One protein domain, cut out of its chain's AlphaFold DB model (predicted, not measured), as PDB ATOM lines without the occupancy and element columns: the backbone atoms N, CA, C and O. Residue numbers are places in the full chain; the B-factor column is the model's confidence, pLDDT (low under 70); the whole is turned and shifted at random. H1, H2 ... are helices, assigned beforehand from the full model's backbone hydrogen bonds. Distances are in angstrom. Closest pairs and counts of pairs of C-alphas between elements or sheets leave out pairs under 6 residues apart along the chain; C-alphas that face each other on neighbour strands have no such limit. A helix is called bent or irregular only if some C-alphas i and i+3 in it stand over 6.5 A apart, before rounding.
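AT A GLANCE: This is residues 79 to 292 of the 300 residues of an uncharacterized protein of Desulfosarcina widdelii (UniProt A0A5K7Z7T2). Two helical lobes lie end to end, joined by one long helix, H11. One lobe is a four-helix up-and-down bundle made of H1, H6, H7 and the later part of H11; the other is a group of crossing helices round H2 and H10, with H3 and H9 packed on H10, and the earlier part of H11 crosses H2 there. The 214 printed residues hold eleven named helices, H1 to H11 in order, and no named strand; the class is all helix. The whole is compact, with a radius of gyration of the C-alphas of 19.3 A and spans of 60 by 42 by 25 A.

HOW THE PARTS SIT: H1, residues 79 to 100, forms a bundle with H6, residues 167 to 179, H7, residues 181 to 199, and H11, residues 255 to 291; it is up and down, each helix running against the one before it in the chain. H1 has a kink of 68 degrees near residue 93. H1 touches residues 273 to 290 of H11 at a shallow tilt of 13 degrees, opposite ways; their closest C-alphas, Met 81 and Val 287, are 5.8 A apart. Residues 81 to 88 of H1 touch residues 168 to 172 of H6, closest at the C-alphas of Leu 84 and Glu 168, 5.5 A, at a shallow tilt of 34 degrees, only just short of steep. H6 and H7 form a helical hairpin with a tilt of 19 degrees, closest at the C-alphas of Val 176 and Leu 183, 6.2 A. H7 touches H11 with 22 pairs of C-alphas within 8 A, closest at Ala 193 and Tyr 279, 4.9 A. H1 and H7 are near each other. H2, residues 107 to 125, and H10, residues 229 to 249, are the hubs, touching four helices each. They touch at a steep tilt of 45 degrees, opposite ways, closest at the C-alphas of Met 119 and Ala 238, 4.6 A. Residues 107 to 111 of H2 touch residues 261 to 269 of H11, about perpendicular at 84 degrees, with the C-alphas of Thr 108 and Ala 265 closest at 5.2 A. H2 forms a helical hairpin with H3, residues 131 to 138, closest at the C-alphas of Cys 123 and Arg 134, 5.9 A. H4, residues 146 to 152, touches H2 about perpendicular, closest at the C-alphas of Lys 118 and Ser 151, 5.2 A. H9, residues 212 to 221, touches residues 229 to 236 of H10, closest at the C-alphas of Val 215 and Ala 232, 5.5 A. H5, residues 157 to 160, touches H7, closest at the C-alphas of Glu 157 and Ala 199, 5.9 A. H8, residues 204 to 207, only just touches H10, with 3 pairs of C-alphas within 8 A. H7 and H10 are apart. Every O i to N i+4 pair is within hydrogen-bond range in H2, H3, H6, H9 and H10; the figures are 16 of 18 in H1, 13 of 15 in H7, 31 of 33 in H11 and 0 of 3 in H4, where 2 of 4 O i to N i+3 pairs are within range, and H5 and H8 are too short for an i+4 pair.

IN THESE COORDINATES: H1 begins at C-alpha 79, (-55.199, -71.335, 30.725), and is 27.5 A long. H2 is 26.8 A long, H7 27.0 A and H10 30.5 A. H11, the longest, runs 53.3 A from C-alpha 255 at (-49.220, -26.998, 56.653) to C-alpha 291 at (-53.923, -67.981, 22.924), with a kink of 25 degrees near residue 269. H1, H4 and H7 are irregular: C-alphas 92 and 95 are 8.2 A apart, 147 and 150 8.9 A, and 182 and 185 7.6 A.

THE WHOLE: The two C-alphas farthest apart, of Arg 223 and Glu 292, are 62.8 A apart. The printed part has no cut and no long link. The mean pLDDT of the printed part is 91.6, and no printed residue is under 70.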
ATOM      1  N   LEU A  79     -54.965 -71.554  29.290       75.06
ATOM      2  CA  LEU A  79     -55.199 -71.335  30.725       75.06
ATOM      3  C   LEU A  79     -53.927 -71.124  31.565       75.06
ATOM      4  O   LEU A  79     -53.984 -70.504  32.625       75.06
ATOM      5  N   PHE A  80     -52.776 -71.636  31.126       80.56
ATOM      6  CA  PHE A  80     -51.523 -71.433  31.844       80.56
ATOM      7  C   PHE A  80     -51.052 -69.980  31.765       80.56
ATOM      8  O   PHE A  80     -50.635 -69.425  32.781       80.56
ATOM      9  N   MET A  81     -51.111 -69.368  30.580       84.38
ATOM     10  CA  MET A  81     -50.615 -68.005  30.391       84.38
ATOM     11  C   MET A  81     -51.468 -67.011  31.174       84.38
ATOM     12  O   MET A  81     -50.939 -66.147  31.869       84.38
ATOM     13  N   ARG A  82     -52.784 -67.240  31.164       87.88
ATOM     14  CA  ARG A  82     -53.749 -66.494  31.967       87.88
ATOM     15  C   ARG A  82     -53.499 -66.637  33.469       87.88
ATOM     16  O   ARG A  82     -53.454 -65.636  34.170       87.88
ATOM     17  N   SER A  83     -53.211 -67.853  33.949       87.25
ATOM     18  CA  SER A  83     -52.856 -68.059  35.362       87.25
ATOM     19  C   SER A  83     -51.570 -67.331  35.773       87.25
ATOM     20  O   SER A  83     -51.520 -66.743  36.847       87.25
ATOM     21  N   LEU A  84     -50.546 -67.309  34.906       89.50
ATOM     22  CA  LEU A  84     -49.321 -66.552  35.175       89.50
ATOM     23  C   LEU A  84     -49.576 -65.048  35.210       89.50
ATOM     24  O   LEU A  84     -48.997 -64.361  36.048       89.50
ATOM     25  N   MET A  85     -50.408 -64.545  34.298       92.44
ATOM     26  CA  MET A  85     -50.810 -63.145  34.288       92.44
ATOM     27  C   MET A  85     -51.503 -62.781  35.600       92.44
ATOM     28  O   MET A  85     -51.071 -61.837  36.257       92.44
ATOM     29  N   ASP A  86     -52.535 -63.527  35.998       91.81
ATOM     30  CA  ASP A  86     -53.315 -63.232  37.203       91.81
ATOM     31  C   ASP A  86     -52.434 -63.270  38.463       91.81
ATOM     32  O   ASP A  86     -52.450 -62.325  39.257       91.81
ATOM     33  N   ASP A  87     -51.584 -64.295  38.599       89.50
ATOM     34  CA  ASP A  87     -50.631 -64.416  39.710       89.50
ATOM     35  C   ASP A  87     -49.628 -63.251  39.737       89.50
ATOM     36  O   ASP A  87     -49.291 -62.724  40.804       89.50
ATOM     37  N   CYS A  88     -49.136 -62.832  38.566       91.69
ATOM     38  CA  CYS A  88     -48.178 -61.738  38.461       91.69
ATOM     39  C   CYS A  88     -48.827 -60.384  38.756       91.69
ATOM     40  O   CYS A  88     -48.238 -59.567  39.462       91.69
ATOM     41  N   LEU A  89     -50.028 -60.131  38.232       93.56
ATOM     42  CA  LEU A  89     -50.758 -58.886  38.454       93.56
ATOM     43  C   LEU A  89     -51.150 -58.733  39.922       93.56
ATOM     44  O   LEU A  89     -50.939 -57.655  40.485       93.56
ATOM     45  N   GLU A  90     -51.654 -59.794  40.559       91.31
ATOM     46  CA  GLU A  90     -52.013 -59.753  41.979       91.31
ATOM     47  C   GLU A  90     -50.775 -59.493  42.845       91.31
ATOM     48  O   GLU A  90     -50.810 -58.621  43.714       91.31
ATOM     49  N   ARG A  91     -49.649 -60.166  42.566       87.06
ATOM     50  CA  ARG A  91     -48.413 -59.986  43.342       87.06
ATOM     51  C   ARG A  91     -47.750 -58.626  43.127       87.06
ATOM     52  O   ARG A  91     -47.248 -58.043  44.082       87.06
ATOM     53  N   THR A  92     -47.684 -58.143  41.889       88.75
ATOM     54  CA  THR A  92     -46.934 -56.923  41.555       88.75
ATOM     55  C   THR A  92     -47.734 -55.659  41.856       88.75
ATOM     56  O   THR A  92     -47.168 -54.681  42.339       88.75
ATOM     57  N   CYS A  93     -49.039 -55.654  41.563       92.38
ATOM     58  CA  CYS A  93     -49.863 -54.448  41.663       92.38
ATOM     59  C   CYS A  93     -51.265 -54.666  42.241       92.38
ATOM     60  O   CYS A  93     -52.030 -53.704  42.289       92.38
ATOM     61  N   GLY A  94     -51.622 -55.867  42.708       91.12
ATOM     62  CA  GLY A  94     -52.980 -56.177  43.171       91.12
ATOM     63  C   GLY A  94     -53.451 -55.247  44.286       91.12
ATOM     64  O   GLY A  94     -54.538 -54.671  44.209       91.12
ATOM     65  N   MET A  95     -52.600 -55.010  45.289       92.62
ATOM     66  CA  MET A  95     -52.922 -54.079  46.370       92.62
ATOM     67  C   MET A  95     -53.002 -52.625  45.891       92.62
ATOM     68  O   MET A  95     -53.908 -51.902  46.299       92.62
ATOM     69  N   LEU A  96     -52.102 -52.196  45.000       93.94
ATOM     70  CA  LEU A  96     -52.103 -50.830  44.461       93.94
ATOM     71  C   LEU A  96     -53.381 -50.577  43.663       93.94
ATOM     72  O   LEU A  96     -54.073 -49.592  43.897       93.94
ATOM     73  N   LYS A  97     -53.741 -51.518  42.791       94.12
ATOM     74  CA  LYS A  97     -54.972 -51.497  42.004       94.12
ATOM     75  C   LYS A  97     -56.210 -51.394  42.898       94.12
ATOM     76  O   LYS A  97     -57.015 -50.493  42.704       94.12
ATOM     77  N   LYS A  98     -56.319 -52.238  43.934       93.69
ATOM     78  CA  LYS A  98     -57.432 -52.185  44.905       93.69
ATOM     79  C   LYS A  98     -57.557 -50.815  45.578       93.69
ATOM     80  O   LYS A  98     -58.666 -50.381  45.866       93.69
ATOM     81  N   ARG A  99     -56.435 -50.139  45.851       93.00
ATOM     82  CA  ARG A  99     -56.434 -48.790  46.437       93.00
ATOM     83  C   ARG A  99     -56.866 -47.723  45.437       93.00
ATOM     84  O   ARG A  99     -57.625 -46.844  45.818       93.00
ATOM     85  N   LEU A 100     -56.391 -47.812  44.199       93.50
ATOM     86  CA  LEU A 100     -56.701 -46.867  43.123       93.50
ATOM     87  C   LEU A 100     -58.167 -46.942  42.671       93.50
ATOM     88  O   LEU A 100     -58.754 -45.922  42.332       93.50
ATOM     89  N   GLU A 101     -58.763 -48.136  42.679       92.75
ATOM     90  CA  GLU A 101     -60.164 -48.356  42.287       92.75
ATOM     91  C   GLU A 101     -61.163 -48.013  43.409       92.75
ATOM     92  O   GLU A 101     -62.368 -47.962  43.168       92.75
ATOM     93  N   ALA A 102     -60.690 -47.775  44.639       92.38
ATOM     94  CA  ALA A 102     -61.544 -47.475  45.782       92.38
ATOM     95  C   ALA A 102     -61.850 -45.963  45.868       92.38
ATOM     96  O   ALA A 102     -60.959 -45.189  46.223       92.38
ATOM     97  N   PRO A 103     -63.108 -45.524  45.652       83.88
ATOM     98  CA  PRO A 103     -63.456 -44.097  45.585       83.88
ATOM     99  C   PRO A 103     -63.274 -43.356  46.922       83.88
ATOM    100  O   PRO A 103     -63.117 -42.141  46.953       83.88
ATOM    101  N   GLU A 104     -63.271 -44.093  48.032       89.81
ATOM    102  CA  GLU A 104     -63.099 -43.586  49.401       89.81
ATOM    103  C   GLU A 104     -61.631 -43.243  49.739       89.81
ATOM    104  O   GLU A 104     -61.341 -42.642  50.778       89.81
ATOM    105  N   ILE A 105     -60.667 -43.677  48.918       90.25
ATOM    106  CA  ILE A 105     -59.238 -43.568  49.225       90.25
ATOM    107  C   ILE A 105     -58.630 -42.410  48.438       90.25
ATOM    108  O   ILE A 105     -58.440 -42.480  47.230       90.25
ATOM    109  N   SER A 106     -58.263 -41.342  49.148       93.06
ATOM    110  CA  SER A 106     -57.586 -40.196  48.539       93.06
ATOM    111  C   SER A 106     -56.159 -40.528  48.093       93.06
ATOM    112  O   SER A 106     -55.474 -41.344  48.716       93.06
ATOM    113  N   SER A 107     -55.656 -39.811  47.083       94.19
ATOM    114  CA  SER A 107     -54.268 -39.929  46.616       94.19
ATOM    115  C   SER A 107     -53.251 -39.776  47.749       94.19
ATOM    116  O   SER A 107     -52.313 -40.563  47.851       94.19
ATOM    117  N   THR A 108     -53.462 -38.825  48.664       93.62
ATOM    118  CA  THR A 108     -52.604 -38.646  49.845       93.62
ATOM    119  C   THR A 108     -52.569 -39.900  50.713       93.62
ATOM    120  O   THR A 108     -51.514 -40.282  51.215       93.62
ATOM    121  N   ARG A 109     -53.709 -40.580  50.887       94.25
ATOM    122  CA  ARG A 109     -53.771 -41.824  51.659       94.25
ATOM    123  C   ARG A 109     -53.012 -42.955  50.966       94.25
ATOM    124  O   ARG A 109     -52.290 -43.675  51.648       94.25
ATOM    125  N   ILE A 110     -53.119 -43.074  49.640       95.56
ATOM    126  CA  ILE A 110     -52.340 -44.051  48.859       95.56
ATOM    127  C   ILE A 110     -50.841 -43.765  49.000       95.56
ATOM    128  O   ILE A 110     -50.069 -44.673  49.305       95.56
ATOM    129  N   LEU A 111     -50.430 -42.501  48.861       95.94
ATOM    130  CA  LEU A 111     -49.035 -42.108  49.043       95.94
ATOM    131  C   LEU A 111     -48.543 -42.424  50.463       95.94
ATOM    132  O   LEU A 111     -47.443 -42.943  50.616       95.94
ATOM    133  N   ASN A 112     -49.344 -42.178  51.502       95.38
ATOM    134  CA  ASN A 112     -48.970 -42.506  52.881       95.38
ATOM    135  C   ASN A 112     -48.729 -44.009  53.085       95.38
ATOM    136  O   ASN A 112     -47.783 -44.386  53.781       95.38
ATOM    137  N   ASP A 113     -49.544 -44.867  52.468       95.19
ATOM    138  CA  ASP A 113     -49.350 -46.319  52.529       95.19
ATOM    139  C   ASP A 113     -48.042 -46.729  51.821       95.19
ATOM    140  O   ASP A 113     -47.242 -47.482  52.378       95.19
ATOM    141  N   ILE A 114     -47.761 -46.157  50.642       95.94
ATOM    142  CA  ILE A 114     -46.496 -46.358  49.911       95.94
ATOM    143  C   ILE A 114     -45.295 -45.909  50.756       95.94
ATOM    144  O   ILE A 114     -44.303 -46.629  50.884       95.94
ATOM    145  N   LEU A 115     -45.373 -44.716  51.345       95.69
ATOM    146  CA  LEU A 115     -44.323 -44.142  52.183       95.69
ATOM    147  C   LEU A 115     -44.055 -44.995  53.425       95.69
ATOM    148  O   LEU A 115     -42.898 -45.170  53.811       95.69
ATOM    149  N   THR A 116     -45.106 -45.564  54.017       96.38
ATOM    150  CA  THR A 116     -44.991 -46.486  55.151       96.38
ATOM    151  C   THR A 116     -44.191 -47.726  54.758       96.38
ATOM    152  O   THR A 116     -43.199 -48.050  55.414       96.38
ATOM    153  N   ASP A 117     -44.550 -48.380  53.652       96.38
ATOM    154  CA  ASP A 117     -43.823 -49.552  53.151       96.38
ATOM    155  C   ASP A 117     -42.373 -49.226  52.800       96.38
ATOM    156  O   ASP A 117     -41.465 -49.999  53.113       96.38
ATOM    157  N   LYS A 118     -42.129 -48.064  52.186       95.12
ATOM    158  CA  LYS A 118     -40.780 -47.607  51.842       95.12
ATOM    159  C   LYS A 118     -39.917 -47.354  53.063       95.12
ATOM    160  O   LYS A 118     -38.780 -47.822  53.108       95.12
ATOM    161  N   MET A 119     -40.453 -46.669  54.066       95.94
ATOM    162  CA  MET A 119     -39.777 -46.452  55.341       95.94
ATOM    163  C   MET A 119     -39.419 -47.788  56.007       95.94
ATOM    164  O   MET A 119     -38.280 -47.973  56.444       95.94
ATOM    165  N   LEU A 120     -40.356 -48.739  56.056       95.94
ATOM    166  CA  LEU A 120     -40.123 -50.065  56.636       95.94
ATOM    167  C   LEU A 120     -39.116 -50.889  55.813       95.94
ATOM    168  O   LEU A 120     -38.259 -51.572  56.382       95.94
ATOM    169  N   HIS A 121     -39.138 -50.776  54.485       94.56
ATOM    170  CA  HIS A 121     -38.146 -51.403  53.615       94.56
ATOM    171  C   HIS A 121     -36.735 -50.853  53.867       94.56
ATOM    172  O   HIS A 121     -35.788 -51.620  54.033       94.56
ATOM    173  N   ILE A 122     -36.583 -49.531  53.982       94.00
ATOM    174  CA  ILE A 122     -35.305 -48.899  54.349       94.00
ATOM    175  C   ILE A 122     -34.865 -49.361  55.746       94.00
ATOM    176  O   ILE A 122     -33.701 -49.700  55.954       94.00
ATOM    177  N   CYS A 123     -35.794 -49.454  56.701       94.69
ATOM    178  CA  CYS A 123     -35.503 -49.942  58.048       94.69
ATOM    179  C   CYS A 123     -34.938 -51.376  58.047       94.69
ATOM    180  O   CYS A 123     -33.971 -51.670  58.752       94.69
ATOM    181  N   THR A 124     -35.506 -52.263  57.229       93.00
ATOM    182  CA  THR A 124     -35.088 -53.674  57.135       93.00
ATOM    183  C   THR A 124     -33.822 -53.898  56.309       93.00
ATOM    184  O   THR A 124     -33.167 -54.925  56.476       93.00
ATOM    185  N   THR A 125     -33.434 -52.951  55.453       91.88
ATOM    186  CA  THR A 125     -32.288 -53.105  54.541       91.88
ATOM    187  C   THR A 125     -31.091 -52.233  54.929       91.88
ATOM    188  O   THR A 125     -29.969 -52.729  55.052       91.88
ATOM    189  N   ASP A 126     -31.305 -50.940  55.169       91.38
ATOM    190  CA  ASP A 126     -30.250 -49.959  55.432       91.38
ATOM    191  C   ASP A 126     -29.971 -49.752  56.928       91.38
ATOM    192  O   ASP A 126     -28.815 -49.536  57.305       91.38
ATOM    193  N   CYS A 127     -30.988 -49.863  57.792       90.81
ATOM    194  CA  CYS A 127     -30.857 -49.589  59.233       90.81
ATOM    195  C   CYS A 127     -30.348 -50.783  60.061       90.81
ATOM    196  O   CYS A 127     -30.238 -50.679  61.281       90.81
ATOM    197  N   LEU A 128     -29.976 -51.908  59.437       89.38
ATOM    198  CA  LEU A 128     -29.558 -53.136  60.139       89.38
ATOM    199  C   LEU A 128     -28.417 -52.927  61.148       89.38
ATOM    200  O   LEU A 128     -28.352 -53.619  62.163       89.38
ATOM    201  N   ARG A 129     -27.513 -51.980  60.873       88.88
ATOM    202  CA  ARG A 129     -26.362 -51.648  61.733       88.88
ATOM    203  C   ARG A 129     -26.572 -50.389  62.587       88.88
ATOM    204  O   ARG A 129     -25.663 -50.020  63.321       88.88
ATOM    205  N   PHE A 130     -27.740 -49.757  62.493       92.88
ATOM    206  CA  PHE A 130     -28.084 -48.486  63.137       92.88
ATOM    207  C   PHE A 130     -29.298 -48.710  64.045       92.88
ATOM    208  O   PHE A 130     -30.451 -48.479  63.673       92.88
ATOM    209  N   SER A 131     -29.030 -49.310  65.208       90.44
ATOM    210  CA  SER A 131     -30.055 -49.858  66.104       90.44
ATOM    211  C   SER A 131     -30.942 -48.792  66.742       90.44
ATOM    212  O   SER A 131     -32.103 -49.064  67.017       90.44
ATOM    213  N   ASP A 132     -30.421 -47.592  66.955       92.31
ATOM    214  CA  ASP A 132     -31.145 -46.406  67.402       92.31
ATOM    215  C   ASP A 132     -32.255 -46.017  66.413       92.31
ATOM    216  O   ASP A 132     -33.422 -45.920  66.793       92.31
ATOM    217  N   ILE A 133     -31.913 -45.915  65.129       93.25
ATOM    218  CA  ILE A 133     -32.848 -45.555  64.054       93.25
ATOM    219  C   ILE A 133     -33.866 -46.666  63.840       93.25
ATOM    220  O   ILE A 133     -35.070 -46.419  63.754       93.25
ATOM    221  N   ARG A 134     -33.393 -47.915  63.815       94.19
ATOM    222  CA  ARG A 134     -34.260 -49.086  63.708       94.19
ATOM    223  C   ARG A 134     -35.276 -49.135  64.853       94.19
ATOM    224  O   ARG A 134     -36.466 -49.281  64.591       94.19
ATOM    225  N   ARG A 135     -34.839 -48.943  66.104       93.25
ATOM    226  CA  ARG A 135     -35.728 -48.899  67.280       93.25
ATOM    227  C   ARG A 135     -36.746 -47.769  67.191       93.25
ATOM    228  O   ARG A 135     -37.882 -47.962  67.608       93.25
ATOM    229  N   GLN A 136     -36.369 -46.615  66.650       94.62
ATOM    230  CA  GLN A 136     -37.291 -45.494  66.483       94.62
ATOM    231  C   GLN A 136     -38.417 -45.811  65.487       94.62
ATOM    232  O   GLN A 136     -39.575 -45.473  65.746       94.62
ATOM    233  N   ILE A 137     -38.089 -46.475  64.373       93.44
ATOM    234  CA  ILE A 137     -39.066 -46.877  63.352       93.44
ATOM    235  C   ILE A 137     -39.910 -48.055  63.848       93.44
ATOM    236  O   ILE A 137     -41.133 -47.954  63.868       93.44
ATOM    237  N   GLU A 138     -39.298 -49.145  64.311       91.81
ATOM    238  CA  GLU A 138     -40.025 -50.329  64.798       91.81
ATOM    239  C   GLU A 138     -40.880 -50.001  66.035       91.81
ATOM    240  O   GLU A 138     -42.046 -50.386  66.118       91.81
ATOM    241  N   GLY A 139     -40.341 -49.206  66.964       91.12
ATOM    242  CA  GLY A 139     -41.044 -48.752  68.165       91.12
ATOM    243  C   GLY A 139     -42.170 -47.752  67.895       91.12
ATOM    244  O   GLY A 139     -42.934 -47.432  68.801       91.12
ATOM    245  N   SER A 140     -42.313 -47.252  66.663       89.75
ATOM    246  CA  SER A 140     -43.433 -46.382  66.291       89.75
ATOM    247  C   SER A 140     -44.776 -47.107  66.190       89.75
ATOM    248  O   SER A 140     -45.817 -46.451  66.211       89.75
ATOM    249  N   GLY A 141     -44.751 -48.437  66.045       89.69
ATOM    250  CA  GLY A 141     -45.944 -49.254  65.835       89.69
ATOM    251  C   GLY A 141     -46.602 -49.083  64.460       89.69
ATOM    252  O   GLY A 141     -47.709 -49.584  64.266       89.69
ATOM    253  N   MET A 142     -45.962 -48.387  63.510       90.25
ATOM    254  CA  MET A 142     -46.454 -48.312  62.133       90.25
ATOM    255  C   MET A 142     -46.385 -49.681  61.461       90.25
ATOM    256  O   MET A 142     -45.386 -50.391  61.566       90.25
ATOM    257  N   LYS A 143     -47.461 -50.037  60.760       91.31
ATOM    258  CA  LYS A 143     -47.572 -51.279  59.997       91.31
ATOM    259  C   LYS A 143     -47.789 -50.927  58.534       91.31
ATOM    260  O   LYS A 143     -48.678 -50.138  58.232       91.31
ATOM    261  N   GLY A 144     -46.956 -51.496  57.673       89.25
ATOM    262  CA  GLY A 144     -47.125 -51.430  56.228       89.25
ATOM    263  C   GLY A 144     -48.138 -52.450  55.725       89.25
ATOM    264  O   GLY A 144     -48.841 -53.102  56.506       89.25
ATOM    265  N   THR A 145     -48.174 -52.612  54.410       88.62
ATOM    266  CA  THR A 145     -48.845 -53.736  53.761       88.62
ATOM    267  C   THR A 145     -48.149 -55.055  54.102       88.62
ATOM    268  O   THR A 145     -47.065 -55.108  54.702       88.62
ATOM    269  N   ARG A 146     -48.795 -56.163  53.737       84.62
ATOM    270  CA  ARG A 146     -48.197 -57.486  53.884       84.62
ATOM    271  C   ARG A 146     -46.973 -57.581  52.974       84.62
ATOM    272  O   ARG A 146     -47.021 -57.123  51.848       84.62
ATOM    273  N   ASP A 147     -45.875 -58.148  53.473       86.06
ATOM    274  CA  ASP A 147     -44.636 -58.357  52.703       86.06
ATOM    275  C   ASP A 147     -44.058 -57.084  52.028       86.06
ATOM    276  O   ASP A 147     -43.178 -57.179  51.174       86.06
ATOM    277  N   LEU A 148     -44.486 -55.887  52.466       90.44
ATOM    278  CA  LEU A 148     -44.095 -54.581  51.921       90.44
ATOM    279  C   LEU A 148     -44.366 -54.466  50.409       90.44
ATOM    280  O   LEU A 148     -43.465 -54.115  49.638       90.44
ATOM    281  N   GLU A 149     -45.594 -54.759  49.986       89.25
ATOM    282  CA  GLU A 149     -46.050 -54.770  48.588       89.25
ATOM    283  C   GLU A 149     -45.671 -53.496  47.813       89.25
ATOM    284  O   GLU A 149     -45.240 -53.589  46.665       89.25
ATOM    285  N   PHE A 150     -45.721 -52.304  48.422       93.19
ATOM    286  CA  PHE A 150     -45.374 -51.052  47.730       93.19
ATOM    287  C   PHE A 150     -43.875 -50.736  47.706       93.19
ATOM    288  O   PHE A 150     -43.437 -49.782  47.055       93.19
ATOM    289  N   SER A 151     -43.042 -51.545  48.366       88.81
ATOM    290  CA  SER A 151     -41.590 -51.349  48.376       88.81
ATOM    291  C   SER A 151     -40.942 -51.540  47.001       88.81
ATOM    292  O   SER A 151     -39.776 -51.174  46.825       88.81
ATOM    293  N   CYS A 152     -41.663 -52.086  46.017       88.31
ATOM    294  CA  CYS A 152     -41.179 -52.235  44.649       88.31
ATOM    295  C   CYS A 152     -41.293 -50.955  43.792       88.31
ATOM    296  O   CYS A 152     -40.552 -50.842  42.823       88.31
ATOM    297  N   LEU A 153     -42.145 -49.993  44.162       93.00
ATOM    298  CA  LEU A 153     -42.382 -48.746  43.414       93.00
ATOM    299  C   LEU A 153     -41.233 -47.742  43.598       93.00
ATOM    300  O   LEU A 153     -40.446 -47.909  44.520       93.00
ATOM    301  N   PHE A 154     -41.128 -46.675  42.807       92.94
ATOM    302  CA  PHE A 154     -40.100 -45.625  42.970       92.94
ATOM    303  C   PHE A 154     -38.651 -46.128  43.080       92.94
ATOM    304  O   PHE A 154     -37.853 -45.612  43.868       92.94
ATOM    305  N   GLN A 155     -38.318 -47.205  42.378       89.81
ATOM    306  CA  GLN A 155     -36.941 -47.675  42.307       89.81
ATOM    307  C   GLN A 155     -36.137 -46.788  41.370       89.81
ATOM    308  O   GLN A 155     -36.631 -46.326  40.345       89.81
ATOM    309  N   THR A 156     -34.855 -46.615  41.674       87.81
ATOM    310  CA  THR A 156     -33.936 -46.152  40.633       87.81
ATOM    311  C   THR A 156     -33.779 -47.234  39.567       87.81
ATOM    312  O   THR A 156     -33.824 -48.428  39.864       87.81
ATOM    313  N   GLU A 157     -33.486 -46.828  38.336       87.75
ATOM    314  CA  GLU A 157     -33.156 -47.745  37.235       87.75
ATOM    315  C   GLU A 157     -32.054 -48.752  37.605       87.75
ATOM    316  O   GLU A 157     -32.104 -49.934  37.262       87.75
ATOM    317  N   VAL A 158     -31.077 -48.296  38.392       87.44
ATOM    318  CA  VAL A 158     -29.971 -49.120  38.888       87.44
ATOM    319  C   VAL A 158     -30.434 -50.139  39.934       87.44
ATOM    320  O   VAL A 158     -29.905 -51.248  39.984       87.44
ATOM    321  N   GLU A 159     -31.375 -49.780  40.808       87.19
ATOM    322  CA  GLU A 159     -31.945 -50.707  41.792       87.19
ATOM    323  C   GLU A 159     -32.847 -51.740  41.126       87.19
ATOM    324  O   GLU A 159     -32.743 -52.923  41.454       87.19
ATOM    325  N   TYR A 160     -33.659 -51.311  40.157       89.88
ATOM    326  CA  TYR A 160     -34.493 -52.198  39.359       89.88
ATOM    327  C   TYR A 160     -33.646 -53.220  38.595       89.88
ATOM    328  O   TYR A 160     -33.885 -54.420  38.705       89.88
ATOM    329  N   GLY A 161     -32.581 -52.775  37.917       87.81
ATOM    330  CA  GLY A 161     -31.692 -53.655  37.148       87.81
ATOM    331  C   GLY A 161     -30.934 -54.704  37.975       87.81
ATOM    332  O   GLY A 161     -30.422 -55.670  37.418       87.81
ATOM    333  N   LYS A 162     -30.859 -54.546  39.304       88.44
ATOM    334  CA  LYS A 162     -30.269 -55.548  40.212       88.44
ATOM    335  C   LYS A 162     -31.264 -56.617  40.654       88.44
ATOM    336  O   LYS A 162     -30.842 -57.631  41.211       88.44
ATOM    337  N   ARG A 163     -32.568 -56.380  40.495       85.25
ATOM    338  CA  ARG A 163     -33.609 -57.319  40.909       85.25
ATOM    339  C   ARG A 163     -33.866 -58.333  39.806       85.25
ATOM    340  O   ARG A 163     -33.836 -58.024  38.621       85.25
ATOM    341  N   GLU A 164     -34.156 -59.561  40.216       87.38
ATOM    342  CA  GLU A 164     -34.693 -60.542  39.284       87.38
ATOM    343  C   GLU A 164     -36.107 -60.131  38.870       87.38
ATOM    344  O   GLU A 164     -36.905 -59.689  39.701       87.38
ATOM    345  N   LEU A 165     -36.435 -60.334  37.593       88.31
ATOM    346  CA  LEU A 165     -37.810 -60.214  37.121       88.31
ATOM    347  C   LEU A 165     -38.733 -61.171  37.904       88.31
ATOM    348  O   LEU A 165     -38.289 -62.258  38.317       88.31
ATOM    349  N   PRO A 166     -40.027 -60.819  38.050       88.94
ATOM    350  CA  PRO A 166     -41.038 -61.726  38.580       88.94
ATOM    351  C   PRO A 166     -40.929 -63.120  37.954       88.94
ATOM    352  O   PRO A 166     -40.636 -63.269  36.763       88.94
ATOM    353  N   GLY A 167     -41.120 -64.159  38.770       86.38
ATOM    354  CA  GLY A 167     -40.973 -65.549  38.329       86.38
ATOM    355  C   GLY A 167     -41.900 -65.894  37.161       86.38
ATOM    356  O   GLY A 167     -41.539 -66.697  36.306       86.38
ATOM    357  N   GLU A 168     -43.056 -65.245  37.104       91.06
ATOM    358  CA  GLU A 168     -44.054 -65.334  36.048       91.06
ATOM    359  C   GLU A 168     -43.503 -64.771  34.731       91.06
ATOM    360  O   GLU A 168     -43.442 -65.504  33.747       91.06
ATOM    361  N   ILE A 169     -42.980 -63.535  34.728       92.06
ATOM    362  CA  ILE A 169     -42.354 -62.921  33.539       92.06
ATOM    363  C   ILE A 169     -41.162 -63.756  33.053       92.06
ATOM    364  O   ILE A 169     -40.986 -63.945  31.852       92.06
ATOM    365  N   ARG A 170     -40.355 -64.313  33.965       91.06
ATOM    366  CA  ARG A 170     -39.248 -65.210  33.586       91.06
ATOM    367  C   ARG A 170     -39.735 -66.491  32.919       91.06
ATOM    368  O   ARG A 170     -39.163 -66.911  31.921       91.06
ATOM    369  N   GLN A 171     -40.787 -67.112  33.449       89.00
ATOM    370  CA  GLN A 171     -41.374 -68.308  32.844       89.00
ATOM    371  C   GLN A 171     -41.980 -68.021  31.473       89.00
ATOM    372  O   GLN A 171     -41.876 -68.859  30.582       89.00
ATOM    373  N   VAL A 172     -42.599 -66.855  31.314       89.44
ATOM    374  CA  VAL A 172     -43.097 -66.365  30.031       89.44
ATOM    375  C   VAL A 172     -41.951 -66.168  29.047       89.44
ATOM    376  O   VAL A 172     -42.026 -66.702  27.947       89.44
ATOM    377  N   ALA A 173     -40.870 -65.498  29.451       90.69
ATOM    378  CA  ALA A 173     -39.697 -65.298  28.604       90.69
ATOM    379  C   ALA A 173     -39.097 -66.629  28.125       90.69
ATOM    380  O   ALA A 173     -38.820 -66.805  26.942       90.69
ATOM    381  N   ASP A 174     -38.991 -67.606  29.028       88.62
ATOM    382  CA  ASP A 174     -38.567 -68.971  28.708       88.62
ATOM    383  C   ASP A 174     -39.495 -69.660  27.689       88.62
ATOM    384  O   ASP A 174     -39.029 -70.426  26.842       88.62
ATOM    385  N   THR A 175     -40.810 -69.438  27.787       85.25
ATOM    386  CA  THR A 175     -41.810 -69.992  26.862       85.25
ATOM    387  C   THR A 175     -41.730 -69.318  25.491       85.25
ATOM    388  O   THR A 175     -41.674 -70.023  24.480       85.25
ATOM    389  N   VAL A 176     -41.690 -67.984  25.450       87.94
ATOM    390  CA  VAL A 176     -41.586 -67.170  24.226       87.94
ATOM    391  C   VAL A 176     -40.333 -67.570  23.451       87.94
ATOM    392  O   VAL A 176     -40.449 -68.051  22.325       87.94
ATOM    393  N   ALA A 177     -39.167 -67.572  24.101       88.31
ATOM    394  CA  ALA A 177     -37.899 -67.932  23.469       88.31
ATOM    395  C   ALA A 177     -37.863 -69.360  22.887       88.31
ATOM    396  O   ALA A 177     -37.142 -69.623  21.927       88.31
ATOM    397  N   ARG A 178     -38.612 -70.312  23.466       85.25
ATOM    398  CA  ARG A 178     -38.604 -71.722  23.026       85.25
ATOM    399  C   ARG A 178     -39.682 -72.069  22.009       85.25
ATOM    400  O   ARG A 178     -39.474 -72.982  21.217       85.25
ATOM    401  N   SER A 179     -40.851 -71.443  22.101       82.75
ATOM    402  CA  SER A 179     -42.058 -71.915  21.407       82.75
ATOM    403  C   SER A 179     -42.751 -70.849  20.569       82.75
ATOM    404  O   SER A 179     -43.349 -71.189  19.549       82.75
ATOM    405  N   ARG A 180     -42.639 -69.575  20.952       84.19
ATOM    406  CA  ARG A 180     -43.334 -68.450  20.321       84.19
ATOM    407  C   ARG A 180     -42.397 -67.243  20.159       84.19
ATOM    408  O   ARG A 180     -42.673 -66.201  20.745       84.19
ATOM    409  N   PRO A 181     -41.280 -67.365  19.410       87.94
ATOM    410  CA  PRO A 181     -40.349 -66.248  19.212       87.94
ATOM    411  C   PRO A 181     -41.005 -65.060  18.493       87.94
ATOM    412  O   PRO A 181     -40.542 -63.934  18.624       87.94
ATOM    413  N   ASP A 182     -42.117 -65.303  17.792       90.19
ATOM    414  CA  ASP A 182     -43.007 -64.288  17.229       90.19
ATOM    415  C   ASP A 182     -43.534 -63.277  18.269       90.19
ATOM    416  O   ASP A 182     -43.856 -62.151  17.910       90.19
ATOM    417  N   LEU A 183     -43.570 -63.634  19.561       92.56
ATOM    418  CA  LEU A 183     -44.088 -62.783  20.640       92.56
ATOM    419  C   LEU A 183     -43.004 -61.977  21.378       92.56
ATOM    420  O   LEU A 183     -43.296 -61.366  22.410       92.56
ATOM    421  N   GLU A 184     -41.756 -61.974  20.899       94.12
ATOM    422  CA  GLU A 184     -40.640 -61.310  21.593       94.12
ATOM    423  C   GLU A 184     -40.884 -59.804  21.784       94.12
ATOM    424  O   GLU A 184     -40.602 -59.257  22.849       94.12
ATOM    425  N   GLU A 185     -41.487 -59.132  20.802       95.69
ATOM    426  CA  GLU A 185     -41.808 -57.704  20.905       95.69
ATOM    427  C   GLU A 185     -42.826 -57.418  22.023       95.69
ATOM    428  O   GLU A 185     -42.652 -56.486  22.814       95.69
ATOM    429  N   LEU A 186     -43.858 -58.260  22.156       96.00
ATOM    430  CA  LEU A 186     -44.853 -58.146  23.226       96.00
ATOM    431  C   LEU A 186     -44.243 -58.454  24.599       96.00
ATOM    432  O   LEU A 186     -44.572 -57.797  25.589       96.00
ATOM    433  N   LEU A 187     -43.309 -59.407  24.666       95.56
ATOM    434  CA  LEU A 187     -42.548 -59.686  25.880       95.56
ATOM    435  C   LEU A 187     -41.686 -58.488  26.302       95.56
ATOM    436  O   LEU A 187     -41.662 -58.136  27.485       95.56
ATOM    437  N   GLU A 188     -40.989 -57.844  25.368       96.75
ATOM    438  CA  GLU A 188     -40.216 -56.634  25.660       96.75
ATOM    439  C   GLU A 188     -41.123 -55.481  26.096       96.75
ATOM    440  O   GLU A 188     -40.824 -54.790  27.074       96.75
ATOM    441  N   ARG A 189     -42.294 -55.321  25.469       97.06
ATOM    442  CA  ARG A 189     -43.310 -54.356  25.910       97.06
ATOM    443  C   ARG A 189     -43.779 -54.631  27.340       97.06
ATOM    444  O   ARG A 189     -43.875 -53.694  28.130       97.06
ATOM    445  N   LEU A 190     -43.997 -55.895  27.706       97.06
ATOM    446  CA  LEU A 190     -44.343 -56.300  29.071       97.06
ATOM    447  C   LEU A 190     -43.224 -55.978  30.074       97.06
ATOM    448  O   LEU A 190     -43.488 -55.414  31.140       97.06
ATOM    449  N   LYS A 191     -41.967 -56.303  29.745       95.81
ATOM    450  CA  LYS A 191     -40.802 -55.979  30.588       95.81
ATOM    451  C   LYS A 191     -40.652 -54.469  30.773       95.81
ATOM    452  O   LYS A 191     -40.396 -54.020  31.891       95.81
ATOM    453  N   ASN A 192     -40.857 -53.696  29.709       96.00
ATOM    454  CA  ASN A 192     -40.821 -52.236  29.743       96.00
ATOM    455  C   ASN A 192     -41.970 -51.657  30.574       96.00
ATOM    456  O   ASN A 192     -41.736 -50.765  31.383       96.00
ATOM    457  N   ALA A 193     -43.184 -52.195  30.455       96.88
ATOM    458  CA  ALA A 193     -44.314 -51.771  31.276       96.88
ATOM    459  C   ALA A 193     -44.083 -52.067  32.768       96.88
ATOM    460  O   ALA A 193     -44.340 -51.210  33.610       96.88
ATOM    461  N   HIS A 194     -43.523 -53.236  33.099       95.88
ATOM    462  CA  HIS A 194     -43.130 -53.573  34.470       95.88
ATOM    463  C   HIS A 194     -42.038 -52.635  35.004       95.88
ATOM    464  O   HIS A 194     -42.135 -52.125  36.120       95.88
ATOM    465  N   ARG A 195     -41.004 -52.374  34.195       94.94
ATOM    466  CA  ARG A 195     -39.932 -51.430  34.529       94.94
ATOM    467  C   ARG A 195     -40.485 -50.033  34.778       94.94
ATOM    468  O   ARG A 195     -40.152 -49.438  35.796       94.94
ATOM    469  N   ASN A 196     -41.360 -49.548  33.899       94.81
ATOM    470  CA  ASN A 196     -42.023 -48.263  34.068       94.81
ATOM    471  C   ASN A 196     -42.826 -48.253  35.370       94.81
ATOM    472  O   ASN A 196     -42.590 -47.386  36.197       94.81
ATOM    473  N   LEU A 197     -43.668 -49.250  35.643       94.81
ATOM    474  CA  LEU A 197     -44.421 -49.314  36.902       94.81
ATOM    475  C   LEU A 197     -43.523 -49.224  38.154       94.81
ATOM    476  O   LEU A 197     -43.868 -48.537  39.115       94.81
ATOM    477  N   CYS A 198     -42.368 -49.895  38.155       93.56
ATOM    478  CA  CYS A 198     -41.467 -49.904  39.309       93.56
ATOM    479  C   CYS A 198     -40.540 -48.681  39.402       93.56
ATOM    480  O   CYS A 198     -40.216 -48.270  40.516       93.56
ATOM    481  N   ALA A 199     -40.073 -48.131  38.278       92.31
ATOM    482  CA  ALA A 199     -38.981 -47.151  38.230       92.31
ATOM    483  C   ALA A 199     -39.295 -45.866  37.437       92.31
ATOM    484  O   ALA A 199     -38.530 -44.907  37.501       92.31
ATOM    485  N   GLY A 200     -40.415 -45.810  36.716       86.94
ATOM    486  CA  GLY A 200     -40.742 -44.722  35.787       86.94
ATOM    487  C   GLY A 200     -41.034 -43.374  36.453       86.94
ATOM    488  O   GLY A 200     -40.782 -42.337  35.851       86.94
ATOM    489  N   THR A 201     -41.466 -43.368  37.716       83.25
ATOM    490  CA  THR A 201     -41.581 -42.147  38.539       83.25
ATOM    491  C   THR A 201     -40.238 -41.628  39.058       83.25
ATOM    492  O   THR A 201     -40.188 -40.587  39.707       83.25
ATOM    493  N   GLY A 202     -39.155 -42.382  38.860       83.38
ATOM    494  CA  GLY A 202     -37.871 -42.133  39.499       83.38
ATOM    495  C   GLY A 202     -37.859 -42.464  40.994       83.38
ATOM    496  O   GLY A 202     -38.750 -43.126  41.530       83.38
ATOM    497  N   ASP A 203     -36.803 -42.006  41.667       87.31
ATOM    498  CA  ASP A 203     -36.556 -42.262  43.088       87.31
ATOM    499  C   ASP A 203     -37.471 -41.403  43.968       87.31
ATOM    500  O   ASP A 203     -37.532 -40.182  43.808       87.31
ATOM    501  N   ILE A 204     -38.106 -42.005  44.972       89.38
ATOM    502  CA  ILE A 204     -38.935 -41.273  45.937       89.38
ATOM    503  C   ILE A 204     -38.138 -40.174  46.656       89.38
ATOM    504  O   ILE A 204     -38.697 -39.140  47.010       89.38
ATOM    505  N   LEU A 205     -36.818 -40.342  46.803       91.38
ATOM    506  CA  LEU A 205     -35.923 -39.328  47.369       91.38
ATOM    507  C   LEU A 205     -35.758 -38.096  46.472       91.38
ATOM    508  O   LEU A 205     -35.337 -37.053  46.958       91.38
ATOM    509  N   THR A 206     -36.034 -38.197  45.171       90.62
ATOM    510  CA  THR A 206     -36.026 -37.028  44.275       90.62
ATOM    511  C   THR A 206     -37.326 -36.243  44.345       90.62
ATOM    512  O   THR A 206     -37.293 -35.017  44.295       90.62
ATOM    513  N   LEU A 207     -38.449 -36.933  44.552       90.38
ATOM    514  CA  LEU A 207     -39.765 -36.316  44.732       90.38
ATOM    515  C   LEU A 207     -39.894 -35.686  46.126       90.38
ATOM    516  O   LEU A 207     -40.420 -34.589  46.309       90.38
ATOM    517  N   LEU A 208     -39.361 -36.378  47.131       93.00
ATOM    518  CA  LEU A 208     -39.379 -35.979  48.529       93.00
ATOM    519  C   LEU A 208     -37.948 -35.990  49.093       93.00
ATOM    520  O   LEU A 208     -37.616 -36.842  49.922       93.00
ATOM    521  N   PRO A 209     -37.082 -35.045  48.668       93.38
ATOM    522  CA  PRO A 209     -35.722 -34.954  49.183       93.38
ATOM    523  C   PRO A 209     -35.699 -34.741  50.700       93.38
ATOM    524  O   PRO A 209     -36.393 -33.838  51.188       93.38
ATOM    525  N   PRO A 210     -34.907 -35.540  51.440       93.94
ATOM    526  CA  PRO A 210     -34.690 -35.316  52.861       93.94
ATOM    527  C   PRO A 210     -33.847 -34.059  53.092       93.94
ATOM    528  O   PRO A 210     -33.076 -33.642  52.222       93.94
ATOM    529  N   ASP A 211     -33.946 -33.484  54.288       93.62
ATOM    530  CA  ASP A 211     -33.168 -32.313  54.687       93.62
ATOM    531  C   ASP A 211     -31.659 -32.637  54.666       93.62
ATOM    532  O   ASP A 211     -31.205 -33.522  55.409       93.62
ATOM    533  N   PRO A 212     -30.842 -31.919  53.867       94.62
ATOM    534  CA  PRO A 212     -29.403 -32.158  53.798       94.62
ATOM    535  C   PRO A 212     -28.722 -32.052  55.168       94.62
ATOM    536  O   PRO A 212     -27.805 -32.826  55.448       94.62
ATOM    537  N   LYS A 213     -29.212 -31.188  56.068       95.50
ATOM    538  CA  LYS A 213     -28.659 -31.052  57.424       95.50
ATOM    539  C   LYS A 213     -28.873 -32.313  58.257       95.50
ATOM    540  O   LYS A 213     -27.995 -32.692  59.030       95.50
ATOM    541  N   LYS A 214     -30.011 -32.999  58.099       94.38
ATOM    542  CA  LYS A 214     -30.272 -34.279  58.782       94.38
ATOM    543  C   LYS A 214     -29.400 -35.397  58.221       94.38
ATOM    544  O   LYS A 214     -28.918 -36.225  58.988       94.38
ATOM    545  N   VAL A 215     -29.142 -35.391  56.912       95.31
ATOM    546  CA  VAL A 215     -28.215 -36.339  56.273       95.31
ATOM    547  C   VAL A 215     -26.796 -36.168  56.817       95.31
ATOM    548  O   VAL A 215     -26.146 -37.152  57.169       95.31
ATOM    549  N   GLU A 216     -26.310 -34.930  56.908       94.50
ATOM    550  CA  GLU A 216     -24.995 -34.622  57.479       94.50
ATOM    551  C   GLU A 216     -24.917 -35.004  58.954       94.50
ATOM    552  O   GLU A 216     -23.971 -35.679  59.366       94.50
ATOM    553  N   ARG A 217     -25.950 -34.659  59.726       94.31
ATOM    554  CA  ARG A 217     -26.046 -35.001  61.144       94.31
ATOM    555  C   ARG A 217     -26.012 -36.509  61.379       94.31
ATOM    556  O   ARG A 217     -25.207 -36.963  62.177       94.31
ATOM    557  N   LEU A 218     -26.778 -37.300  60.624       92.94
ATOM    558  CA  LEU A 218     -26.740 -38.768  60.710       92.94
ATOM    559  C   LEU A 218     -25.343 -39.341  60.460       92.94
ATOM    560  O   LEU A 218     -24.935 -40.323  61.077       92.94
ATOM    561  N   ARG A 219     -24.583 -38.736  59.543       93.94
ATOM    562  CA  ARG A 219     -23.203 -39.159  59.280       93.94
ATOM    563  C   ARG A 219     -22.260 -38.754  60.411       93.94
ATOM    564  O   ARG A 219     -21.360 -39.528  60.727       93.94
ATOM    565  N   ALA A 220     -22.466 -37.580  61.003       92.19
ATOM    566  CA  ALA A 220     -21.675 -37.084  62.126       92.19
ATOM    567  C   ALA A 220     -21.931 -37.878  63.421       92.19
ATOM    568  O   ALA A 220     -20.976 -38.263  64.098       92.19
ATOM    569  N   ASP A 221     -23.196 -38.190  63.717       92.19
ATOM    570  CA  ASP A 221     -23.623 -38.923  64.917       92.19
ATOM    571  C   ASP A 221     -23.058 -40.360  64.932       92.19
ATOM    572  O   ASP A 221     -22.723 -40.906  65.984       92.19
ATOM    573  N   HIS A 222     -22.838 -40.962  63.758       90.25
ATOM    574  CA  HIS A 222     -22.236 -42.291  63.607       90.25
ATOM    575  C   HIS A 222     -20.729 -42.249  63.292       90.25
ATOM    576  O   HIS A 222     -20.247 -42.949  62.399       90.25
ATOM    577  N   ARG A 223     -19.960 -41.465  64.059       82.75
ATOM    578  CA  ARG A 223     -18.529 -41.174  63.820       82.75
ATOM    579  C   ARG A 223     -17.640 -42.396  63.551       82.75
ATOM    580  O   ARG A 223     -16.757 -42.330  62.702       82.75
ATOM    581  N   TYR A 224     -17.846 -43.504  64.264       84.38
ATOM    582  CA  TYR A 224     -16.971 -44.683  64.170       84.38
ATOM    583  C   TYR A 224     -17.249 -45.569  62.948       84.38
ATOM    584  O   TYR A 224     -16.358 -46.284  62.494       84.38
ATOM    585  N   ARG A 225     -18.477 -45.544  62.416       86.69
ATOM    586  CA  ARG A 225     -18.895 -46.283  61.213       86.69
ATOM    587  C   ARG A 225     -20.014 -45.510  60.509       86.69
ATOM    588  O   ARG A 225     -21.175 -45.919  60.589       86.69
ATOM    589  N   PRO A 226     -19.688 -44.394  59.842       91.31
ATOM    590  CA  PRO A 226     -20.707 -43.545  59.253       91.31
ATOM    591  C   PRO A 226     -21.405 -44.271  58.093       91.31
ATOM    592  O   PRO A 226     -20.752 -45.000  57.336       91.31
ATOM    593  N   PRO A 227     -22.723 -44.082  57.908       93.19
ATOM    594  CA  PRO A 227     -23.400 -44.555  56.710       93.19
ATOM    595  C   PRO A 227     -22.804 -43.898  55.456       93.19
ATOM    596  O   PRO A 227     -22.330 -42.756  55.479       93.19
ATOM    597  N   THR A 228     -22.855 -44.618  54.331       93.25
ATOM    598  CA  THR A 228     -22.510 -44.033  53.028       93.25
ATOM    599  C   THR A 228     -23.454 -42.863  52.722       93.25
ATOM    600  O   THR A 228     -24.586 -42.864  53.208       93.25
ATOM    601  N   PRO A 229     -23.056 -41.872  51.902       92.75
ATOM    602  CA  PRO A 229     -23.904 -40.711  51.615       92.75
ATOM    603  C   PRO A 229     -25.308 -41.077  51.115       92.75
ATOM    604  O   PRO A 229     -26.293 -40.511  51.575       92.75
ATOM    605  N   GLN A 230     -25.419 -42.066  50.223       91.44
ATOM    606  CA  GLN A 230     -26.714 -42.546  49.725       91.44
ATOM    607  C   GLN A 230     -27.538 -43.241  50.815       91.44
ATOM    608  O   GLN A 230     -28.735 -42.991  50.937       91.44
ATOM    609  N   ARG A 231     -26.901 -44.072  51.650       92.94
ATOM    610  CA  ARG A 231     -27.584 -44.729  52.768       92.94
ATOM    611  C   ARG A 231     -28.079 -43.709  53.795       92.94
ATOM    612  O   ARG A 231     -29.212 -43.806  54.246       92.94
ATOM    613  N   ALA A 232     -27.264 -42.705  54.115       94.94
ATOM    614  CA  ALA A 232     -27.636 -41.622  55.018       94.94
ATOM    615  C   ALA A 232     -28.854 -40.840  54.499       94.94
ATOM    616  O   ALA A 232     -29.746 -40.533  55.281       94.94
ATOM    617  N   LYS A 233     -28.930 -40.583  53.182       95.50
ATOM    618  CA  LYS A 233     -30.117 -39.982  52.545       95.50
ATOM    619  C   LYS A 233     -31.369 -40.837  52.751       95.50
ATOM    620  O   LYS A 233     -32.375 -40.315  53.215       95.50
ATOM    621  N   ARG A 234     -31.301 -42.146  52.480       94.62
ATOM    622  CA  ARG A 234     -32.435 -43.063  52.703       94.62
ATOM    623  C   ARG A 234     -32.866 -43.116  54.167       94.62
ATOM    624  O   ARG A 234     -34.054 -43.053  54.459       94.62
ATOM    625  N   MET A 235     -31.912 -43.169  55.093       95.94
ATOM    626  CA  MET A 235     -32.193 -43.172  56.531       95.94
ATOM    627  C   MET A 235     -32.827 -41.853  57.002       95.94
ATOM    628  O   MET A 235     -33.804 -41.887  57.746       95.94
ATOM    629  N   ALA A 236     -32.328 -40.702  56.534       96.75
ATOM    630  CA  ALA A 236     -32.927 -39.394  56.816       96.75
ATOM    631  C   ALA A 236     -34.370 -39.325  56.308       96.75
ATOM    632  O   ALA A 236     -35.273 -38.965  57.059       96.75
ATOM    633  N   PHE A 237     -34.591 -39.755  55.064       96.31
ATOM    634  CA  PHE A 237     -35.919 -39.836  54.471       96.31
ATOM    635  C   PHE A 237     -36.864 -40.724  55.285       96.31
ATOM    636  O   PHE A 237     -37.998 -40.327  55.540       96.31
ATOM    637  N   ALA A 238     -36.409 -41.892  55.747       96.44
ATOM    638  CA  ALA A 238     -37.224 -42.781  56.572       96.44
ATOM    639  C   ALA A 238     -37.633 -42.124  57.904       96.44
ATOM    640  O   ALA A 238     -38.790 -42.222  58.307       96.44
ATOM    641  N   LEU A 239     -36.720 -41.407  58.567       96.38
ATOM    642  CA  LEU A 239     -37.012 -40.693  59.816       96.38
ATOM    643  C   LEU A 239     -37.947 -39.492  59.617       96.38
ATOM    644  O   LEU A 239     -38.820 -39.241  60.447       96.38
ATOM    645  N   GLU A 240     -37.782 -38.750  58.525       95.25
ATOM    646  CA  GLU A 240     -38.679 -37.648  58.161       95.25
ATOM    647  C   GLU A 240     -40.076 -38.150  57.816       95.25
ATOM    648  O   GLU A 240     -41.065 -37.630  58.332       95.25
ATOM    649  N   THR A 241     -40.146 -39.217  57.025       95.38
ATOM    650  CA  THR A 241     -41.393 -39.900  56.681       95.38
ATOM    651  C   THR A 241     -42.098 -40.400  57.937       95.38
ATOM    652  O   THR A 241     -43.297 -40.182  58.092       95.38
ATOM    653  N   LEU A 242     -41.360 -40.986  58.885       95.75
ATOM    654  CA  LEU A 242     -41.912 -41.396  60.173       95.75
ATOM    655  C   LEU A 242     -42.538 -40.218  60.928       95.75
ATOM    656  O   LEU A 242     -43.646 -40.335  61.454       95.75
ATOM    657  N   ALA A 243     -41.819 -39.097  61.016       94.00
ATOM    658  CA  ALA A 243     -42.293 -37.905  61.711       94.00
ATOM    659  C   ALA A 243     -43.566 -37.348  61.058       94.00
ATOM    660  O   ALA A 243     -44.542 -37.079  61.759       94.00
ATOM    661  N   TYR A 244     -43.577 -37.257  59.727       94.38
ATOM    662  CA  TYR A 244     -44.735 -36.830  58.950       94.38
ATOM    663  C   TYR A 244     -45.945 -37.751  59.171       94.38
ATOM    664  O   TYR A 244     -47.003 -37.285  59.585       94.38
ATOM    665  N   LEU A 245     -45.788 -39.068  58.999       93.69
ATOM    666  CA  LEU A 245     -46.879 -40.036  59.160       93.69
ATOM    667  C   LEU A 245     -47.450 -40.040  60.590       93.69
ATOM    668  O   LEU A 245     -48.664 -40.167  60.773       93.69
ATOM    669  N   LYS A 246     -46.605 -39.855  61.618       92.75
ATOM    670  CA  LYS A 246     -47.074 -39.675  63.004       92.75
ATOM    671  C   LYS A 246     -47.885 -38.393  63.155       92.75
ATOM    672  O   LYS A 246     -48.940 -38.423  63.782       92.75
ATOM    673  N   ALA A 247     -47.408 -37.288  62.588       90.12
ATOM    674  CA  ALA A 247     -48.109 -36.015  62.649       90.12
ATOM    675  C   ALA A 247     -49.487 -36.102  61.974       90.12
ATOM    676  O   ALA A 247     -50.457 -35.595  62.531       90.12
ATOM    677  N   THR A 248     -49.604 -36.823  60.853       88.38
ATOM    678  CA  THR A 248     -50.879 -37.037  60.150       88.38
ATOM    679  C   THR A 248     -51.881 -37.798  61.009       88.38
ATOM    680  O   THR A 248     -53.053 -37.439  61.039       88.38
ATOM    681  N   ARG A 249     -51.428 -38.797  61.778       83.75
ATOM    682  CA  ARG A 249     -52.287 -39.551  62.708       83.75
ATOM    683  C   ARG A 249     -52.851 -38.692  63.846       83.75
ATOM    684  O   ARG A 249     -53.900 -39.023  64.386       83.75
ATOM    685  N   HIS A 250     -52.143 -37.631  64.224       82.19
ATOM    686  CA  HIS A 250     -52.532 -36.713  65.297       82.19
ATOM    687  C   HIS A 250     -53.057 -35.370  64.775       82.19
ATOM    688  O   HIS A 250     -53.176 -34.441  65.564       82.19
ATOM    689  N   GLU A 251     -53.304 -35.249  63.465       81.88
ATOM    690  CA  GLU A 251     -53.755 -34.017  62.797       81.88
ATOM    691  C   GLU A 251     -52.852 -32.786  63.031       81.88
ATOM    692  O   GLU A 251     -53.240 -31.650  62.779       81.88
ATOM    693  N   ASN A 252     -51.597 -33.010  63.426       85.81
ATOM    694  CA  ASN A 252     -50.636 -31.977  63.826       85.81
ATOM    695  C   ASN A 252     -49.539 -31.761  62.772       85.81
ATOM    696  O   ASN A 252     -48.386 -31.468  63.093       85.81
ATOM    697  N   VAL A 253     -49.870 -31.969  61.497       84.25
ATOM    698  CA  VAL A 253     -48.917 -31.821  60.391       84.25
ATOM    699  C   VAL A 253     -48.684 -30.345  60.106       84.25
ATOM    700  O   VAL A 253     -49.633 -29.576  59.961       84.25
ATOM    701  N   ASN A 254     -47.419 -29.960  59.947       87.25
ATOM    702  CA  ASN A 254     -47.066 -28.642  59.436       87.25
ATOM    703  C   ASN A 254     -47.765 -28.396  58.077       87.25
ATOM    704  O   ASN A 254     -47.600 -29.209  57.161       87.25
ATOM    705  N   PRO A 255     -48.509 -27.287  57.899       85.06
ATOM    706  CA  PRO A 255     -49.220 -26.998  56.653       85.06
ATOM    707  C   PRO A 255     -48.336 -27.011  55.399       85.06
ATOM    708  O   PRO A 255     -48.798 -27.410  54.331       85.06
ATOM    709  N   MET A 256     -47.071 -26.593  55.513       83.25
ATOM    710  CA  MET A 256     -46.127 -26.600  54.390       83.25
ATOM    711  C   MET A 256     -45.730 -28.018  53.988       83.25
ATOM    712  O   MET A 256     -45.735 -28.337  52.798       83.25
ATOM    713  N   ASP A 257     -45.450 -28.877  54.971       85.25
ATOM    714  CA  ASP A 257     -45.148 -30.283  54.715       85.25
ATOM    715  C   ASP A 257     -46.371 -30.958  54.097       85.25
ATOM    716  O   ASP A 257     -46.266 -31.554  53.030       85.25
ATOM    717  N   ARG A 258     -47.559 -30.761  54.679       89.12
ATOM    718  CA  ARG A 258     -48.812 -31.298  54.135       89.12
ATOM    719  C   ARG A 258     -49.012 -30.928  52.663       89.12
ATOM    720  O   ARG A 258     -49.213 -31.818  51.846       89.12
ATOM    721  N   ARG A 259     -48.865 -29.646  52.303       91.31
ATOM    722  CA  ARG A 259     -48.967 -29.188  50.904       91.31
ATOM    723  C   ARG A 259     -47.967 -29.883  49.985       91.31
ATOM    724  O   ARG A 259     -48.333 -30.256  48.874       91.31
ATOM    725  N   ARG A 260     -46.721 -30.061  50.430       91.38
ATOM    726  CA  ARG A 260     -45.682 -30.750  49.654       91.38
ATOM    727  C   ARG A 260     -46.075 -32.200  49.360       91.38
ATOM    728  O   ARG A 260     -46.019 -32.607  48.205       91.38
ATOM    729  N   TYR A 261     -46.500 -32.958  50.371       93.50
ATOM    730  CA  TYR A 261     -46.924 -34.351  50.189       93.50
ATOM    731  C   TYR A 261     -48.214 -34.469  49.369       93.50
ATOM    732  O   TYR A 261     -48.290 -35.330  48.499       93.50
ATOM    733  N   ASP A 262     -49.192 -33.588  49.594       93.62
ATOM    734  CA  ASP A 262     -50.441 -33.560  48.824       93.62
ATOM    735  C   ASP A 262     -50.182 -33.251  47.340       93.62
ATOM    736  O   ASP A 262     -50.790 -33.868  46.470       93.62
ATOM    737  N   THR A 263     -49.233 -32.356  47.041       94.50
ATOM    738  CA  THR A 263     -48.831 -32.038  45.658       94.50
ATOM    739  C   THR A 263     -48.198 -33.252  44.979       94.50
ATOM    740  O   THR A 263     -48.624 -33.635  43.893       94.50
ATOM    741  N   VAL A 264     -47.239 -33.907  45.646       95.06
ATOM    742  CA  VAL A 264     -46.615 -35.134  45.125       95.06
ATOM    743  C   VAL A 264     -47.666 -36.228  44.924       95.06
ATOM    744  O   VAL A 264     -47.656 -36.910  43.906       95.06
ATOM    745  N   ALA A 265     -48.607 -36.386  45.857       95.62
ATOM    746  CA  ALA A 265     -49.678 -37.369  45.732       95.62
ATOM    747  C   ALA A 265     -50.608 -37.076  44.543       95.62
ATOM    748  O   ALA A 265     -50.992 -37.999  43.827       95.62
ATOM    749  N   ALA A 266     -50.969 -35.810  44.328       94.88
ATOM    750  CA  ALA A 266     -51.843 -35.404  43.231       94.88
ATOM    751  C   ALA A 266     -51.221 -35.663  41.850       94.88
ATOM    752  O   ALA A 266     -51.949 -35.966  40.912       94.88
ATOM    753  N   GLU A 267     -49.897 -35.581  41.734       93.69
ATOM    754  CA  GLU A 267     -49.173 -35.835  40.485       93.69
ATOM    755  C   GLU A 267     -48.912 -37.331  40.256       93.69
ATOM    756  O   GLU A 267     -49.178 -37.880  39.188       93.69
ATOM    757  N   ILE A 268     -48.411 -38.013  41.282       94.44
ATOM    758  CA  ILE A 268     -47.835 -39.350  41.137       94.44
ATOM    759  C   ILE A 268     -48.884 -40.460  41.175       94.44
ATOM    760  O   ILE A 268     -48.717 -41.486  40.518       94.44
ATOM    761  N   ILE A 269     -49.965 -40.298  41.944       95.44
ATOM    762  CA  ILE A 269     -50.984 -41.349  42.060       95.44
ATOM    763  C   ILE A 269     -51.734 -41.577  40.736       95.44
ATOM    764  O   ILE A 269     -51.872 -42.743  40.359       95.44
ATOM    765  N   PRO A 270     -52.160 -40.538  39.986       94.62
ATOM    766  CA  PRO A 270     -52.710 -40.733  38.643       94.62
ATOM    767  C   PRO A 270     -51.720 -41.418  37.698       94.62
ATOM    768  O   PRO A 270     -52.083 -42.367  37.013       94.62
ATOM    769  N   TRP A 271     -50.446 -41.018  37.738       95.00
ATOM    770  CA  TRP A 271     -49.404 -41.650  36.929       95.00
ATOM    771  C   TRP A 271     -49.256 -43.146  37.244       95.00
ATOM    772  O   TRP A 271     -49.161 -43.975  36.339       95.00
ATOM    773  N   LEU A 272     -49.275 -43.519  38.529       95.69
ATOM    774  CA  LEU A 272     -49.236 -44.922  38.942       95.69
ATOM    775  C   LEU A 272     -50.467 -45.690  38.451       95.69
ATOM    776  O   LEU A 272     -50.334 -46.855  38.084       95.69
ATOM    777  N   ALA A 273     -51.643 -45.058  38.415       95.00
ATOM    778  CA  ALA A 273     -52.844 -45.671  37.856       95.00
ATOM    779  C   ALA A 273     -52.680 -45.983  36.366       95.00
ATOM    780  O   ALA A 273     -52.949 -47.109  35.939       95.00
ATOM    781  N   ASP A 274     -52.152 -45.033  35.598       96.06
ATOM    782  CA  ASP A 274     -51.858 -45.230  34.181       96.06
ATOM    783  C   ASP A 274     -50.808 -46.328  33.974       96.06
ATOM    784  O   ASP A 274     -50.995 -47.218  33.145       96.06
ATOM    785  N   ALA A 275     -49.741 -46.344  34.776       96.25
ATOM    786  CA  ALA A 275     -48.709 -47.376  34.703       96.25
ATOM    787  C   ALA A 275     -49.252 -48.781  35.026       96.25
ATOM    788  O   ALA A 275     -48.889 -49.749  34.352       96.25
ATOM    789  N   VAL A 276     -50.149 -48.908  36.014       96.44
ATOM    790  CA  VAL A 276     -50.843 -50.173  36.323       96.44
ATOM    791  C   VAL A 276     -51.704 -50.618  35.141       96.44
ATOM    792  O   VAL A 276     -51.674 -51.795  34.777       96.44
ATOM    793  N   ASN A 277     -52.429 -49.693  34.508       96.50
ATOM    794  CA  ASN A 277     -53.247 -49.994  33.334       96.50
ATOM    795  C   ASN A 277     -52.390 -50.448  32.148       96.50
ATOM    796  O   ASN A 277     -52.679 -51.486  31.559       96.50
ATOM    797  N   VAL A 278     -51.294 -49.745  31.850       97.31
ATOM    798  CA  VAL A 278     -50.350 -50.126  30.786       97.31
ATOM    799  C   VAL A 278     -49.731 -51.496  31.061       97.31
ATOM    800  O   VAL A 278     -49.628 -52.314  30.151       97.31
ATOM    801  N   TYR A 279     -49.354 -51.780  32.309       97.06
ATOM    802  CA  TYR A 279     -48.811 -53.081  32.692       97.06
ATOM    803  C   TYR A 279     -49.832 -54.212  32.535       97.06
ATOM    804  O   TYR A 279     -49.502 -55.267  31.990       97.06
ATOM    805  N   LYS A 280     -51.083 -53.980  32.945       96.56
ATOM    806  CA  LYS A 280     -52.188 -54.922  32.748       96.56
ATOM    807  C   LYS A 280     -52.464 -55.166  31.264       96.56
ATOM    808  O   LYS A 280     -52.592 -56.318  30.867       96.56
ATOM    809  N   SER A 281     -52.524 -54.113  30.454       96.94
ATOM    810  CA  SER A 281     -52.729 -54.228  29.008       96.94
ATOM    811  C   SER A 281     -51.585 -54.972  28.328       96.94
ATOM    812  O   SER A 281     -51.847 -55.862  27.538       96.94
ATOM    813  N   ALA A 282     -50.325 -54.700  28.682       97.19
ATOM    814  CA  ALA A 282     -49.186 -55.423  28.109       97.19
ATOM    815  C   ALA A 282     -49.216 -56.927  28.437       97.19
ATOM    816  O   ALA A 282     -48.836 -57.754  27.612       97.19
ATOM    817  N   TRP A 283     -49.682 -57.285  29.636       96.19
ATOM    818  CA  TRP A 283     -49.943 -58.675  30.002       96.19
ATOM    819  C   TRP A 283     -51.076 -59.288  29.176       96.19
ATOM    820  O   TRP A 283     -50.912 -60.389  28.657       96.19
ATOM    821  N   GLN A 284     -52.197 -58.575  29.053       95.56
ATOM    822  CA  GLN A 284     -53.372 -59.024  28.310       95.56
ATOM    823  C   GLN A 284     -53.041 -59.245  26.828       95.56
ATOM    824  O   GLN A 284     -53.303 -60.327  26.319       95.56
ATOM    825  N   ASP A 285     -52.365 -58.287  26.185       95.25
ATOM    826  CA  ASP A 285     -51.919 -58.371  24.788       95.25
ATOM    827  C   ASP A 285     -51.054 -59.623  24.551       95.25
ATOM    828  O   ASP A 285     -51.220 -60.336  23.563       95.25
ATOM    829  N   LEU A 286     -50.135 -59.922  25.479       93.94
ATOM    830  CA  LEU A 286     -49.257 -61.088  25.377       93.94
ATOM    831  C   LEU A 286     -50.009 -62.410  25.580       93.94
ATOM    832  O   LEU A 286     -49.700 -63.396  24.910       93.94
ATOM    833  N   VAL A 287     -50.954 -62.452  26.524       92.19
ATOM    834  CA  VAL A 287     -51.798 -63.631  26.757       92.19
ATOM    835  C   VAL A 287     -52.671 -63.881  25.536       92.19
ATOM    836  O   VAL A 287     -52.634 -64.986  25.006       92.19
ATOM    837  N   ASP A 288     -53.380 -62.866  25.050       92.19
ATOM    838  CA  ASP A 288     -54.308 -62.997  23.928       92.19
ATOM    839  C   ASP A 288     -53.573 -63.450  22.656       92.19
ATOM    840  O   ASP A 288     -53.980 -64.426  22.026       92.19
ATOM    841  N   ALA A 289     -52.411 -62.859  22.348       91.25
ATOM    842  CA  ALA A 289     -51.585 -63.280  21.212       91.25
ATOM    843  C   ALA A 289     -51.006 -64.701  21.366       91.25
ATOM    844  O   ALA A 289     -50.755 -65.399  20.379       91.25
ATOM    845  N   TYR A 290     -50.773 -65.159  22.600       87.62
ATOM    846  CA  TYR A 290     -50.343 -66.533  22.860       87.62
ATOM    847  C   TYR A 290     -51.491 -67.540  22.695       87.62
ATOM    848  O   TYR A 290     -51.250 -68.662  22.242       87.62
ATOM    849  N   GLU A 291     -52.716 -67.158  23.065       86.25
ATOM    850  CA  GLU A 291     -53.923 -67.981  22.924       86.25
ATOM    851  C   GLU A 291     -54.409 -68.066  21.466       86.25
ATOM    852  O   GLU A 291     -55.014 -69.073  21.090       86.25
ATOM    853  N   GLU A 292     -54.104 -67.065  20.635       84.00
ATOM    854  CA  GLU A 292     -54.430 -67.079  19.210       84.00
ATOM    855  C   GLU A 292     -53.642 -68.184  18.465       84.00
ATOM    856  O   GLU A 292     -52.422 -68.331  18.660       84.00
TER     857      GLU A 292